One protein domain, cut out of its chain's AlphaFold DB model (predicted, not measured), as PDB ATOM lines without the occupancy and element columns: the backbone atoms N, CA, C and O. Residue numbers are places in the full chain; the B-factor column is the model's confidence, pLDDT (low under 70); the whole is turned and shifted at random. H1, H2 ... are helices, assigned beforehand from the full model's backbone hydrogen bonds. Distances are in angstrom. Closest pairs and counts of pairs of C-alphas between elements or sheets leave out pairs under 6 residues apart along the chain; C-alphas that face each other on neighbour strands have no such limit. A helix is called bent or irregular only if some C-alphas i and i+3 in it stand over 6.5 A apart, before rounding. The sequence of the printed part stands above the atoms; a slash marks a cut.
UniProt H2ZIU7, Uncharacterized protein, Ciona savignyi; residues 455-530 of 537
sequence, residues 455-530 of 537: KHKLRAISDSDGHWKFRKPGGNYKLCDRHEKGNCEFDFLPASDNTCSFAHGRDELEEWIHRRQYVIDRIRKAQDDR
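AT A GLANCE: This is residues 455 to 530 of the 537 residues of an uncharacterized protein of Ciona savignyi (UniProt H2ZIU7). One long, straight helix, H3, makes most of the length of this domain, with short H1 set at a steep tilt beside its last part and a loose, looping head of chain with the tiny H2 beyond its first residues. Residues 461 to 480 lead back beside H3 from H1 to H2, and residues 485 to 505 make a wide loop that folds back to the beginning of H3. The printed part has 76 residues with three named helices, in the order H1, H2, H3, and no named strand. The class is all helix, though 33 of the 76 residues, under half, are in named elements. The whole is loose, with a radius of gyration of the C-alphas of 14.4 A, and a rod in outline, spanning 48 by 20 by 18 A.

HOW THE PARTS SIT: The longest helix is H3, residues 506 to 528. It touches H1, residues 455 to 460, with 4 pairs of C-alphas within 8 A. The closest C-alphas of the two are those of Ala 460 and Ile 523, 6.2 A apart. H3 touches H1 with residues 519 to 526 alone. The two helices stand at a steep tilt of 64 degrees and run opposite ways, 15.6 A from centre to centre. H2, residues 481 to 484, touches no helix; it is apart from H1 and apart from H3. In H1 and H3 every pair of O of residue i and N of residue i+4 is within hydrogen-bond range. H2, with 4 residues, is too short for such a pair, and its 1 pair of O of residue i and N of residue i+3 is not within range.

IN THESE COORDINATES: H3 has 23 residues, from C-alpha 506 at (9.046, -6.494, -21.852) to C-alpha 528 at (-8.533, 2.940, 4.331), a length of 32.9 A. H1 has 6 residues and begins at C-alpha 455 at (-15.305, -14.521, -0.660); its first and last C-alphas are 8.8 A apart. H2, Asp 481 to Glu 484, measures 5.1 A from first to last C-alpha. None of the three helices is bent or irregular.

THE WHOLE: The two C-alphas farthest apart are those of Gly 486 and Arg 530, 47.6 A, while the first and last printed C-alphas, of Lys 455 and Arg 530, are 16.3 A apart. The printed part has no cut. Both links are long: 20 residues between H1 and H2, and 21 between H2 and H3. The mean pLDDT of the printed part is 81.6, and the model's confidence is low, under 70, at residues 464 to 467, residue 469 and residues 494 to 496.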
ATOM      1  N   LYS A 455     -14.846 -15.060   0.630       85.44
ATOM      2  CA  LYS A 455     -15.305 -14.521  -0.660       85.44
ATOM      3  C   LYS A 455     -14.991 -13.031  -0.812       85.44
ATOM      4  O   LYS A 455     -14.668 -12.603  -1.916       85.44
ATOM      5  N   HIS A 456     -15.098 -12.257   0.268       85.81
ATOM      6  CA  HIS A 456     -14.764 -10.833   0.275       85.81
ATOM      7  C   HIS A 456     -13.251 -10.620   0.170       85.81
ATOM      8  O   HIS A 456     -12.815  -9.863  -0.698       85.81
ATOM      9  N   LYS A 457     -12.449 -11.362   0.948       86.38
ATOM     10  CA  LYS A 457     -10.976 -11.310   0.873       86.38
ATOM     11  C   LYS A 457     -10.465 -11.650  -0.535       86.38
ATOM     12  O   LYS A 457      -9.689 -10.896  -1.119       86.38
ATOM     13  N   LEU A 458     -10.998 -12.709  -1.154       83.06
ATOM     14  CA  LEU A 458     -10.683 -13.080  -2.542       83.06
ATOM     15  C   LEU A 458     -11.100 -12.006  -3.559       83.06
ATOM     16  O   LEU A 458     -10.415 -11.794  -4.561       83.06
ATOM     17  N   ARG A 459     -12.221 -11.315  -3.324       83.75
ATOM     18  CA  ARG A 459     -12.682 -10.224  -4.193       83.75
ATOM     19  C   ARG A 459     -11.759  -9.007  -4.109       83.75
ATOM     20  O   ARG A 459     -11.523  -8.378  -5.138       83.75
ATOM     21  N   ALA A 460     -11.220  -8.705  -2.927       83.19
ATOM     22  CA  ALA A 460     -10.278  -7.608  -2.722       83.19
ATOM     23  C   ALA A 460      -8.966  -7.785  -3.495       83.19
ATOM     24  O   ALA A 460      -8.488  -6.833  -4.108       83.19
ATOM     25  N   ILE A 461      -8.422  -9.005  -3.521       82.62
ATOM     26  CA  ILE A 461      -7.165  -9.315  -4.224       82.62
ATOM     27  C   ILE A 461      -7.357  -9.617  -5.720       82.62
ATOM     28  O   ILE A 461      -6.390  -9.846  -6.446       82.62
ATOM     29  N   SER A 462      -8.604  -9.643  -6.200       79.12
ATOM     30  CA  SER A 462      -8.909  -9.960  -7.593       79.12
ATOM     31  C   SER A 462      -8.493  -8.832  -8.536       79.12
ATOM     32  O   SER A 462      -8.850  -7.666  -8.357       79.12
ATOM     33  N   ASP A 463      -7.829  -9.205  -9.628       74.31
ATOM     34  CA  ASP A 463      -7.511  -8.325 -10.750       74.31
ATOM     35  C   ASP A 463      -8.551  -8.402 -11.884       74.31
ATOM     36  O   ASP A 463      -8.383  -7.751 -12.911       74.31
ATOM     37  N   SER A 464      -9.634  -9.174 -11.712       66.12
ATOM     38  CA  SER A 464     -10.629  -9.476 -12.759       66.12
ATOM     39  C   SER A 464     -11.287  -8.258 -13.402       66.12
ATOM     40  O   SER A 464     -11.780  -8.349 -14.520       66.12
ATOM     41  N   ASP A 465     -11.341  -7.146 -12.675       59.81
ATOM     42  CA  ASP A 465     -12.040  -5.937 -13.109       59.81
ATOM     43  C   ASP A 465     -11.153  -5.050 -14.014       59.81
ATOM     44  O   ASP A 465     -11.633  -4.087 -14.614       59.81
ATOM     45  N   GLY A 466      -9.860  -5.376 -14.132       58.72
ATOM     46  CA  GLY A 466      -8.919  -4.673 -14.999       58.72
ATOM     47  C   GLY A 466      -8.931  -5.186 -16.442       58.72
ATOM     48  O   GLY A 466      -9.161  -6.361 -16.724       58.72
ATOM     49  N   HIS A 467      -8.644  -4.285 -17.382       60.34
ATOM     50  CA  HIS A 467      -8.550  -4.598 -18.809       60.34
ATOM     51  C   HIS A 467      -7.110  -4.978 -19.173       60.34
ATOM     52  O   HIS A 467      -6.364  -4.162 -19.721       60.34
ATOM     53  N   TRP A 468      -6.723  -6.201 -18.829       70.00
ATOM     54  CA  TRP A 468      -5.381  -6.741 -19.053       70.00
ATOM     55  C   TRP A 468      -5.285  -7.445 -20.407       70.00
ATOM     56  O   TRP A 468      -6.227  -8.127 -20.817       70.00
ATOM     57  N   LYS A 469      -4.175  -7.259 -21.122       68.38
ATOM     58  CA  LYS A 469      -3.960  -7.814 -22.467       68.38
ATOM     59  C   LYS A 469      -3.171  -9.111 -22.440       68.38
ATOM     60  O   LYS A 469      -3.390  -9.970 -23.290       68.38
ATOM     61  N   PHE A 470      -2.249  -9.228 -21.496       79.31
ATOM     62  CA  PHE A 470      -1.376 -10.372 -21.340       79.31
ATOM     63  C   PHE A 470      -1.950 -11.349 -20.308       79.31
ATOM     64  O   PHE A 470      -2.897 -11.061 -19.561       79.31
ATOM     65  N   ARG A 471      -1.387 -12.556 -20.284       83.12
ATOM     66  CA  ARG A 471      -1.780 -13.603 -19.333       83.12
ATOM     67  C   ARG A 471      -1.482 -13.186 -17.891       83.12
ATOM     68  O   ARG A 471      -0.803 -12.190 -17.637       83.12
ATOM     69  N   LYS A 472      -2.020 -13.946 -16.937       82.06
ATOM     70  CA  LYS A 472      -1.797 -13.677 -15.513       82.06
ATOM     71  C   LYS A 472      -0.328 -13.906 -15.125       82.06
ATOM     72  O   LYS A 472       0.290 -14.815 -15.678       82.06
ATOM     73  N   PRO A 473       0.205 -13.133 -14.159       85.12
ATOM     74  CA  PRO A 473       1.556 -13.335 -13.659       85.12
ATOM     75  C   PRO A 473       1.783 -14.745 -13.124       85.12
ATOM     76  O   PRO A 473       1.029 -15.225 -12.281       85.12
ATOM     77  N   GLY A 474       2.870 -15.377 -13.566       80.25
ATOM     78  CA  GLY A 474       3.308 -16.698 -13.105       80.25
ATOM     79  C   GLY A 474       4.081 -16.682 -11.777       80.25
ATOM     80  O   GLY A 474       4.726 -17.666 -11.427       80.25
ATOM     81  N   GLY A 475       4.057 -15.556 -11.058       81.94
ATOM     82  CA  GLY A 475       4.694 -15.371  -9.749       81.94
ATOM     83  C   GLY A 475       6.081 -14.721  -9.790       81.94
ATOM     84  O   GLY A 475       6.433 -14.018  -8.845       81.94
ATOM     85  N   ASN A 476       6.840 -14.859 -10.885       86.19
ATOM     86  CA  ASN A 476       8.161 -14.238 -11.019       86.19
ATOM     87  C   ASN A 476       8.118 -13.031 -11.965       86.19
ATOM     88  O   ASN A 476       7.987 -13.170 -13.178       86.19
ATOM     89  N   TYR A 477       8.279 -11.828 -11.408       89.44
ATOM     90  CA  TYR A 477       8.301 -10.559 -12.149       89.44
ATOM     91  C   TYR A 477       9.668 -10.314 -12.807       89.44
ATOM     92  O   TYR A 477      10.356  -9.340 -12.504       89.44
ATOM     93  N   LYS A 478      10.082 -11.234 -13.683       90.81
ATOM     94  CA  LYS A 478      11.308 -11.161 -14.491       90.81
ATOM     95  C   LYS A 478      11.041 -11.704 -15.897       90.81
ATOM     96  O   LYS A 478      10.065 -12.429 -16.102       90.81
ATOM     97  N   LEU A 479      11.903 -11.350 -16.848       91.06
ATOM     98  CA  LEU A 479      11.864 -11.902 -18.203       91.06
ATOM     99  C   LEU A 479      12.257 -13.382 -18.197       91.06
ATOM    100  O   LEU A 479      13.019 -13.835 -17.345       91.06
ATOM    101  N   CYS A 480      11.694 -14.137 -19.133       90.62
ATOM    102  CA  CYS A 480      12.018 -15.539 -19.331       90.62
ATOM    103  C   CYS A 480      13.276 -15.671 -20.200       90.62
ATOM    104  O   CYS A 480      13.205 -15.511 -21.417       90.62
ATOM    105  N   ASP A 481      14.402 -16.064 -19.604       88.25
ATOM    106  CA  ASP A 481      15.656 -16.293 -20.342       88.25
ATOM    107  C   ASP A 481      15.505 -17.350 -21.454       88.25
ATOM    108  O   ASP A 481      16.196 -17.311 -22.472       88.25
ATOM    109  N   ARG A 482      14.598 -18.326 -21.273       86.56
ATOM    110  CA  ARG A 482      14.304 -19.351 -22.291       86.56
ATOM    111  C   ARG A 482      13.563 -18.766 -23.489       86.56
ATOM    112  O   ARG A 482      13.835 -19.186 -24.607       86.56
ATOM    113  N   HIS A 483      12.675 -17.803 -23.256       84.19
ATOM    114  CA  HIS A 483      11.955 -17.092 -24.312       84.19
ATOM    115  C   HIS A 483      12.908 -16.188 -25.097       84.19
ATOM    116  O   HIS A 483      12.899 -16.206 -26.321       84.19
ATOM    117  N   GLU A 484      13.804 -15.467 -24.409       84.06
ATOM    118  CA  GLU A 484      14.823 -14.641 -25.079       84.06
ATOM    119  C   GLU A 484      15.739 -15.465 -25.993       84.06
ATOM    120  O   GLU A 484      16.204 -14.977 -27.020       84.06
ATOM    121  N   LYS A 485      15.967 -16.736 -25.644       86.25
ATOM    122  CA  LYS A 485      16.739 -17.692 -26.449       86.25
ATOM    123  C   LYS A 485      15.896 -18.459 -27.479       86.25
ATOM    124  O   LYS A 485      16.458 -19.283 -28.191       86.25
ATOM    125  N   GLY A 486      14.581 -18.227 -27.542       81.00
ATOM    126  CA  GLY A 486      13.649 -18.911 -28.449       81.00
ATOM    127  C   GLY A 486      13.371 -20.384 -28.117       81.00
ATOM    128  O   GLY A 486      12.845 -21.111 -28.954       81.00
ATOM    129  N   ASN A 487      13.724 -20.832 -26.910       85.38
ATOM    130  CA  ASN A 487      13.645 -22.227 -26.469       85.38
ATOM    131  C   ASN A 487      12.652 -22.415 -25.310       85.38
ATOM    132  O   ASN A 487      12.781 -23.359 -24.525       85.38
ATOM    133  N   CYS A 488      11.699 -21.498 -25.121       83.25
ATOM    134  CA  CYS A 488      10.690 -21.682 -24.088       83.25
ATOM    135  C   CYS A 488       9.584 -22.605 -24.602       83.25
ATOM    136  O   CYS A 488       8.911 -22.315 -25.588       83.25
ATOM    137  N   GLU A 489       9.336 -23.686 -23.867       81.31
ATOM    138  CA  GLU A 489       8.295 -24.685 -24.160       81.31
ATOM    139  C   GLU A 489       6.874 -24.089 -24.231       81.31
ATOM    140  O   GLU A 489       5.953 -24.731 -24.732       81.31
ATOM    141  N   PHE A 490       6.694 -22.851 -23.757       80.50
ATOM    142  CA  PHE A 490       5.403 -22.172 -23.660       80.50
ATOM    143  C   PHE A 490       5.207 -21.035 -24.685       80.50
ATOM    144  O   PHE A 490       4.178 -20.363 -24.641       80.50
ATOM    145  N   ASP A 491       6.154 -20.788 -25.600       73.38
ATOM    146  CA  ASP A 491       6.135 -19.618 -26.506       73.38
ATOM    147  C   ASP A 491       4.979 -19.588 -27.510       73.38
ATOM    148  O   ASP A 491       4.568 -18.516 -27.951       73.38
ATOM    149  N   PHE A 492       4.407 -20.748 -27.824       73.06
ATOM    150  CA  PHE A 492       3.331 -20.890 -28.809       73.06
ATOM    151  C   PHE A 492       2.013 -21.361 -28.196       73.06
ATOM    152  O   PHE A 492       1.083 -21.724 -28.920       73.06
ATOM    153  N   LEU A 493       1.923 -21.371 -26.865       74.12
ATOM    154  CA  LEU A 493       0.716 -21.790 -26.172       74.12
ATOM    155  C   LEU A 493      -0.234 -20.608 -25.947       74.12
ATOM    156  O   LEU A 493       0.212 -19.495 -25.643       74.12
ATOM    157  N   PRO A 494      -1.556 -20.837 -26.045       67.75
ATOM    158  CA  PRO A 494      -2.548 -19.861 -25.625       67.75
ATOM    159  C   PRO A 494      -2.303 -19.405 -24.183       67.75
ATOM    160  O   PRO A 494      -1.843 -20.170 -23.338       67.75
ATOM    161  N   ALA A 495      -2.689 -18.169 -23.869       67.56
ATOM    162  CA  ALA A 495      -2.543 -17.584 -22.535       67.56
ATOM    163  C   ALA A 495      -3.162 -18.424 -21.394       67.56
ATOM    164  O   ALA A 495      -2.734 -18.280 -20.253       67.56
ATOM    165  N   SER A 496      -4.165 -19.264 -21.683       69.62
ATOM    166  CA  SER A 496      -4.778 -20.187 -20.715       69.62
ATOM    167  C   SER A 496      -3.879 -21.364 -20.343       69.62
ATOM    168  O   SER A 496      -3.955 -21.848 -19.218       69.62
ATOM    169  N   ASP A 497      -3.034 -21.792 -21.280       73.69
ATOM    170  CA  ASP A 497      -2.243 -23.022 -21.190       73.69
ATOM    171  C   ASP A 497      -0.755 -22.702 -20.956       73.69
ATOM    172  O   ASP A 497       0.037 -23.569 -20.591       73.69
ATOM    173  N   ASN A 498      -0.366 -21.432 -21.125       78.44
ATOM    174  CA  ASN A 498       0.962 -20.927 -20.809       78.44
ATOM    175  C   ASN A 498       1.125 -20.725 -19.290       78.44
ATOM    176  O   ASN A 498       0.777 -19.682 -18.724       78.44
ATOM    177  N   THR A 499       1.715 -21.728 -18.643       82.56
ATOM    178  CA  THR A 499       2.027 -21.750 -17.207       82.56
ATOM    179  C   THR A 499       3.446 -21.269 -16.881       82.56
ATOM    180  O   THR A 499       3.921 -21.459 -15.761       82.56
ATOM    181  N   CYS A 500       4.141 -20.619 -17.824       85.00
ATOM    182  CA  CYS A 500       5.506 -20.154 -17.601       85.00
ATOM    183  C   CYS A 500       5.569 -19.142 -16.447       85.00
ATOM    184  O   CYS A 500       4.860 -18.133 -16.437       85.00
ATOM    185  N   SER A 501       6.451 -19.368 -15.475       87.44
ATOM    186  CA  SER A 501       6.537 -18.512 -14.285       87.44
ATOM    187  C   SER A 501       7.080 -17.100 -14.556       87.44
ATOM    188  O   SER A 501       6.908 -16.224 -13.712       87.44
ATOM    189  N   PHE A 502       7.713 -16.883 -15.713       89.44
ATOM    190  CA  PHE A 502       8.406 -15.654 -16.127       89.44
ATOM    191  C   PHE A 502       7.716 -15.004 -17.331       89.44
ATOM    192  O   PHE A 502       7.052 -15.703 -18.091       89.44
ATOM    193  N   ALA A 503       7.890 -13.700 -17.541       88.50
ATOM    194  CA  ALA A 503       7.266 -12.960 -18.642       88.50
ATOM    195  C   ALA A 503       7.948 -13.221 -20.004       88.50
ATOM    196  O   ALA A 503       9.176 -13.240 -20.103       88.50
ATOM    197  N   HIS A 504       7.156 -13.385 -21.064       86.88
ATOM    198  CA  HIS A 504       7.565 -13.586 -22.459       86.88
ATOM    199  C   HIS A 504       7.571 -12.245 -23.208       86.88
ATOM    200  O   HIS A 504       6.855 -12.026 -24.184       86.88
ATOM    201  N   GLY A 505       8.367 -11.308 -22.695       86.25
ATOM    202  CA  GLY A 505       8.546  -9.991 -23.295       86.25
ATOM    203  C   GLY A 505       8.441  -8.849 -22.293       86.25
ATOM    204  O   GLY A 505       7.890  -8.978 -21.197       86.25
ATOM    205  N   ARG A 506       8.991  -7.700 -22.689       84.06
ATOM    206  CA  ARG A 506       9.046  -6.494 -21.852       84.06
ATOM    207  C   ARG A 506       7.657  -5.921 -21.573       84.06
ATOM    208  O   ARG A 506       7.358  -5.628 -20.422       84.06
ATOM    209  N   ASP A 507       6.801  -5.850 -22.590       81.88
ATOM    210  CA  ASP A 507       5.435  -5.329 -22.455       81.88
ATOM    211  C   ASP A 507       4.574  -6.192 -21.515       81.88
ATOM    212  O   ASP A 507       3.774  -5.668 -20.736       81.88
ATOM    213  N   GLU A 508       4.759  -7.517 -21.554       83.75
ATOM    214  CA  GLU A 508       4.086  -8.446 -20.640       83.75
ATOM    215  C   GLU A 508       4.556  -8.237 -19.200       83.75
ATOM    216  O   GLU A 508       3.732  -8.133 -18.290       83.75
ATOM    217  N   LEU A 509       5.873  -8.128 -18.990       88.38
ATOM    218  CA  LEU A 509       6.439  -7.886 -17.667       88.38
ATOM    219  C   LEU A 509       5.954  -6.556 -17.075       88.38
ATOM    220  O   LEU A 509       5.586  -6.499 -15.900       88.38
ATOM    221  N   GLU A 510       5.926  -5.495 -17.880       84.19
ATOM    222  CA  GLU A 510       5.399  -4.198 -17.458       84.19
ATOM    223  C   GLU A 510       3.918  -4.290 -17.072       84.19
ATOM    224  O   GLU A 510       3.519  -3.765 -16.029       84.19
ATOM    225  N   GLU A 511       3.089  -4.999 -17.850       83.25
ATOM    226  CA  GLU A 511       1.687  -5.209 -17.481       83.25
ATOM    227  C   GLU A 511       1.551  -6.015 -16.185       83.25
ATOM    228  O   GLU A 511       0.721  -5.673 -15.343       83.25
ATOM    229  N   TRP A 512       2.376  -7.041 -15.970       88.44
ATOM    230  CA  TRP A 512       2.376  -7.805 -14.721       88.44
ATOM    231  C   TRP A 512       2.690  -6.918 -13.517       88.44
ATOM    232  O   TRP A 512       1.953  -6.939 -12.529       88.44
ATOM    233  N   ILE A 513       3.738  -6.097 -13.600       85.81
ATOM    234  CA  ILE A 513       4.101  -5.150 -12.536       85.81
ATOM    235  C   ILE A 513       2.937  -4.185 -12.264       85.81
ATOM    236  O   ILE A 513       2.577  -3.960 -11.107       85.81
ATOM    237  N   HIS A 514       2.283  -3.683 -13.313       81.56
ATOM    238  CA  HIS A 514       1.101  -2.832 -13.178       81.56
ATOM    239  C   HIS A 514      -0.098  -3.551 -12.538       81.56
ATOM    240  O   HIS A 514      -0.786  -2.951 -11.712       81.56
ATOM    241  N   ARG A 515      -0.339  -4.831 -12.856       84.81
ATOM    242  CA  ARG A 515      -1.375  -5.662 -12.209       84.81
ATOM    243  C   ARG A 515      -1.123  -5.804 -10.717       84.81
ATOM    244  O   ARG A 515      -2.047  -5.660  -9.922       84.81
ATOM    245  N   ARG A 516       0.133  -6.038 -10.332       85.81
ATOM    246  CA  ARG A 516       0.526  -6.126  -8.922       85.81
ATOM    247  C   ARG A 516       0.269  -4.811  -8.196       85.81
ATOM    248  O   ARG A 516      -0.349  -4.819  -7.136       85.81
ATOM    249  N   GLN A 517       0.708  -3.695  -8.777       82.88
ATOM    250  CA  GLN A 517       0.498  -2.378  -8.181       82.88
ATOM    251  C   GLN A 517      -0.996  -2.051  -8.045       82.88
ATOM    252  O   GLN A 517      -1.421  -1.575  -7.000       82.88
ATOM    253  N   TYR A 518      -1.805  -2.397  -9.053       80.88
ATOM    254  CA  TYR A 518      -3.260  -2.254  -9.005       80.88
ATOM    255  C   TYR A 518      -3.887  -2.990  -7.817       80.88
ATOM    256  O   TYR A 518      -4.698  -2.408  -7.100       80.88
ATOM    257  N   VAL A 519      -3.508  -4.252  -7.594       84.19
ATOM    258  CA  VAL A 519      -4.021  -5.044  -6.466       84.19
ATOM    259  C   VAL A 519      -3.578  -4.441  -5.129       84.19
ATOM    260  O   VAL A 519      -4.405  -4.306  -4.232       84.19
ATOM    261  N   ILE A 520      -2.322  -3.997  -5.008       85.06
ATOM    262  CA  ILE A 520      -1.811  -3.333  -3.795       85.06
ATOM    263  C   ILE A 520      -2.603  -2.057  -3.486       85.06
ATOM    264  O   ILE A 520      -3.064  -1.872  -2.362       85.06
ATOM    265  N   ASP A 521      -2.795  -1.183  -4.474       81.31
ATOM    266  CA  ASP A 521      -3.529   0.073  -4.280       81.31
ATOM    267  C   ASP A 521      -5.008  -0.183  -3.955       81.31
ATOM    268  O   ASP A 521      -5.612   0.535  -3.155       81.31
ATOM    269  N   ARG A 522      -5.589  -1.242  -4.533       83.44
ATOM    270  CA  ARG A 522      -6.952  -1.693  -4.230       83.44
ATOM    271  C   ARG A 522      -7.087  -2.172  -2.782       83.44
ATOM    272  O   ARG A 522      -8.062  -1.799  -2.133       83.44
ATOM    273  N   ILE A 523      -6.129  -2.955  -2.281       85.75
ATOM    274  CA  ILE A 523      -6.096  -3.430  -0.887       85.75
ATOM    275  C   ILE A 523      -5.912  -2.255   0.073       85.75
ATOM    276  O   ILE A 523      -6.704  -2.119   1.000       85.75
ATOM    277  N   ARG A 524      -4.955  -1.355  -0.188       84.94
ATOM    278  CA  ARG A 524      -4.734  -0.152   0.636       84.94
ATOM    279  C   ARG A 524      -5.993   0.689   0.765       84.94
ATOM    280  O   ARG A 524      -6.389   1.047   1.865       84.94
ATOM    281  N   LYS A 525      -6.688   0.934  -0.349       83.75
ATOM    282  CA  LYS A 525      -7.968   1.644  -0.312       83.75
ATOM    283  C   LYS A 525      -9.023   0.878   0.491       83.75
ATOM    284  O   LYS A 525      -9.795   1.481   1.227       83.75
ATOM    285  N   ALA A 526      -9.088  -0.443   0.342       86.00
ATOM    286  CA  ALA A 526     -10.014  -1.260   1.116       86.00
ATOM    287  C   ALA A 526      -9.706  -1.202   2.626       86.00
ATOM    288  O   ALA A 526     -10.641  -1.139   3.420       86.00
ATOM    289  N   GLN A 527      -8.435  -1.142   3.027       86.88
ATOM    290  CA  GLN A 527      -8.021  -0.895   4.414       86.88
ATOM    291  C   GLN A 527      -8.425   0.519   4.870       86.88
ATOM    292  O   GLN A 527      -9.083   0.668   5.900       86.88
ATOM    293  N   ASP A 528      -8.145   1.547   4.059       85.00
ATOM    294  CA  ASP A 528      -8.533   2.940   4.331       85.00
ATOM    295  C   ASP A 528     -10.049   3.113   4.495       85.00
ATOM    296  O   ASP A 528     -10.491   3.983   5.249       85.00
ATOM    297  N   ASP A 529     -10.847   2.317   3.784       84.25
ATOM    298  CA  ASP A 529     -12.313   2.314   3.832       84.25
ATOM    299  C   ASP A 529     -12.882   1.344   4.892       84.25
ATOM    300  O   ASP A 529     -14.102   1.192   4.991       84.25
ATOM    301  N   ARG A 530     -12.021   0.708   5.704       85.62
ATOM    302  CA  ARG A 530     -12.372  -0.290   6.738       85.62
ATOM    303  C   ARG A 530     -13.141  -1.504   6.198       85.62
ATOM    304  O   ARG A 530     -14.058  -2.021   6.837       85.62
TER     305      ARG A 530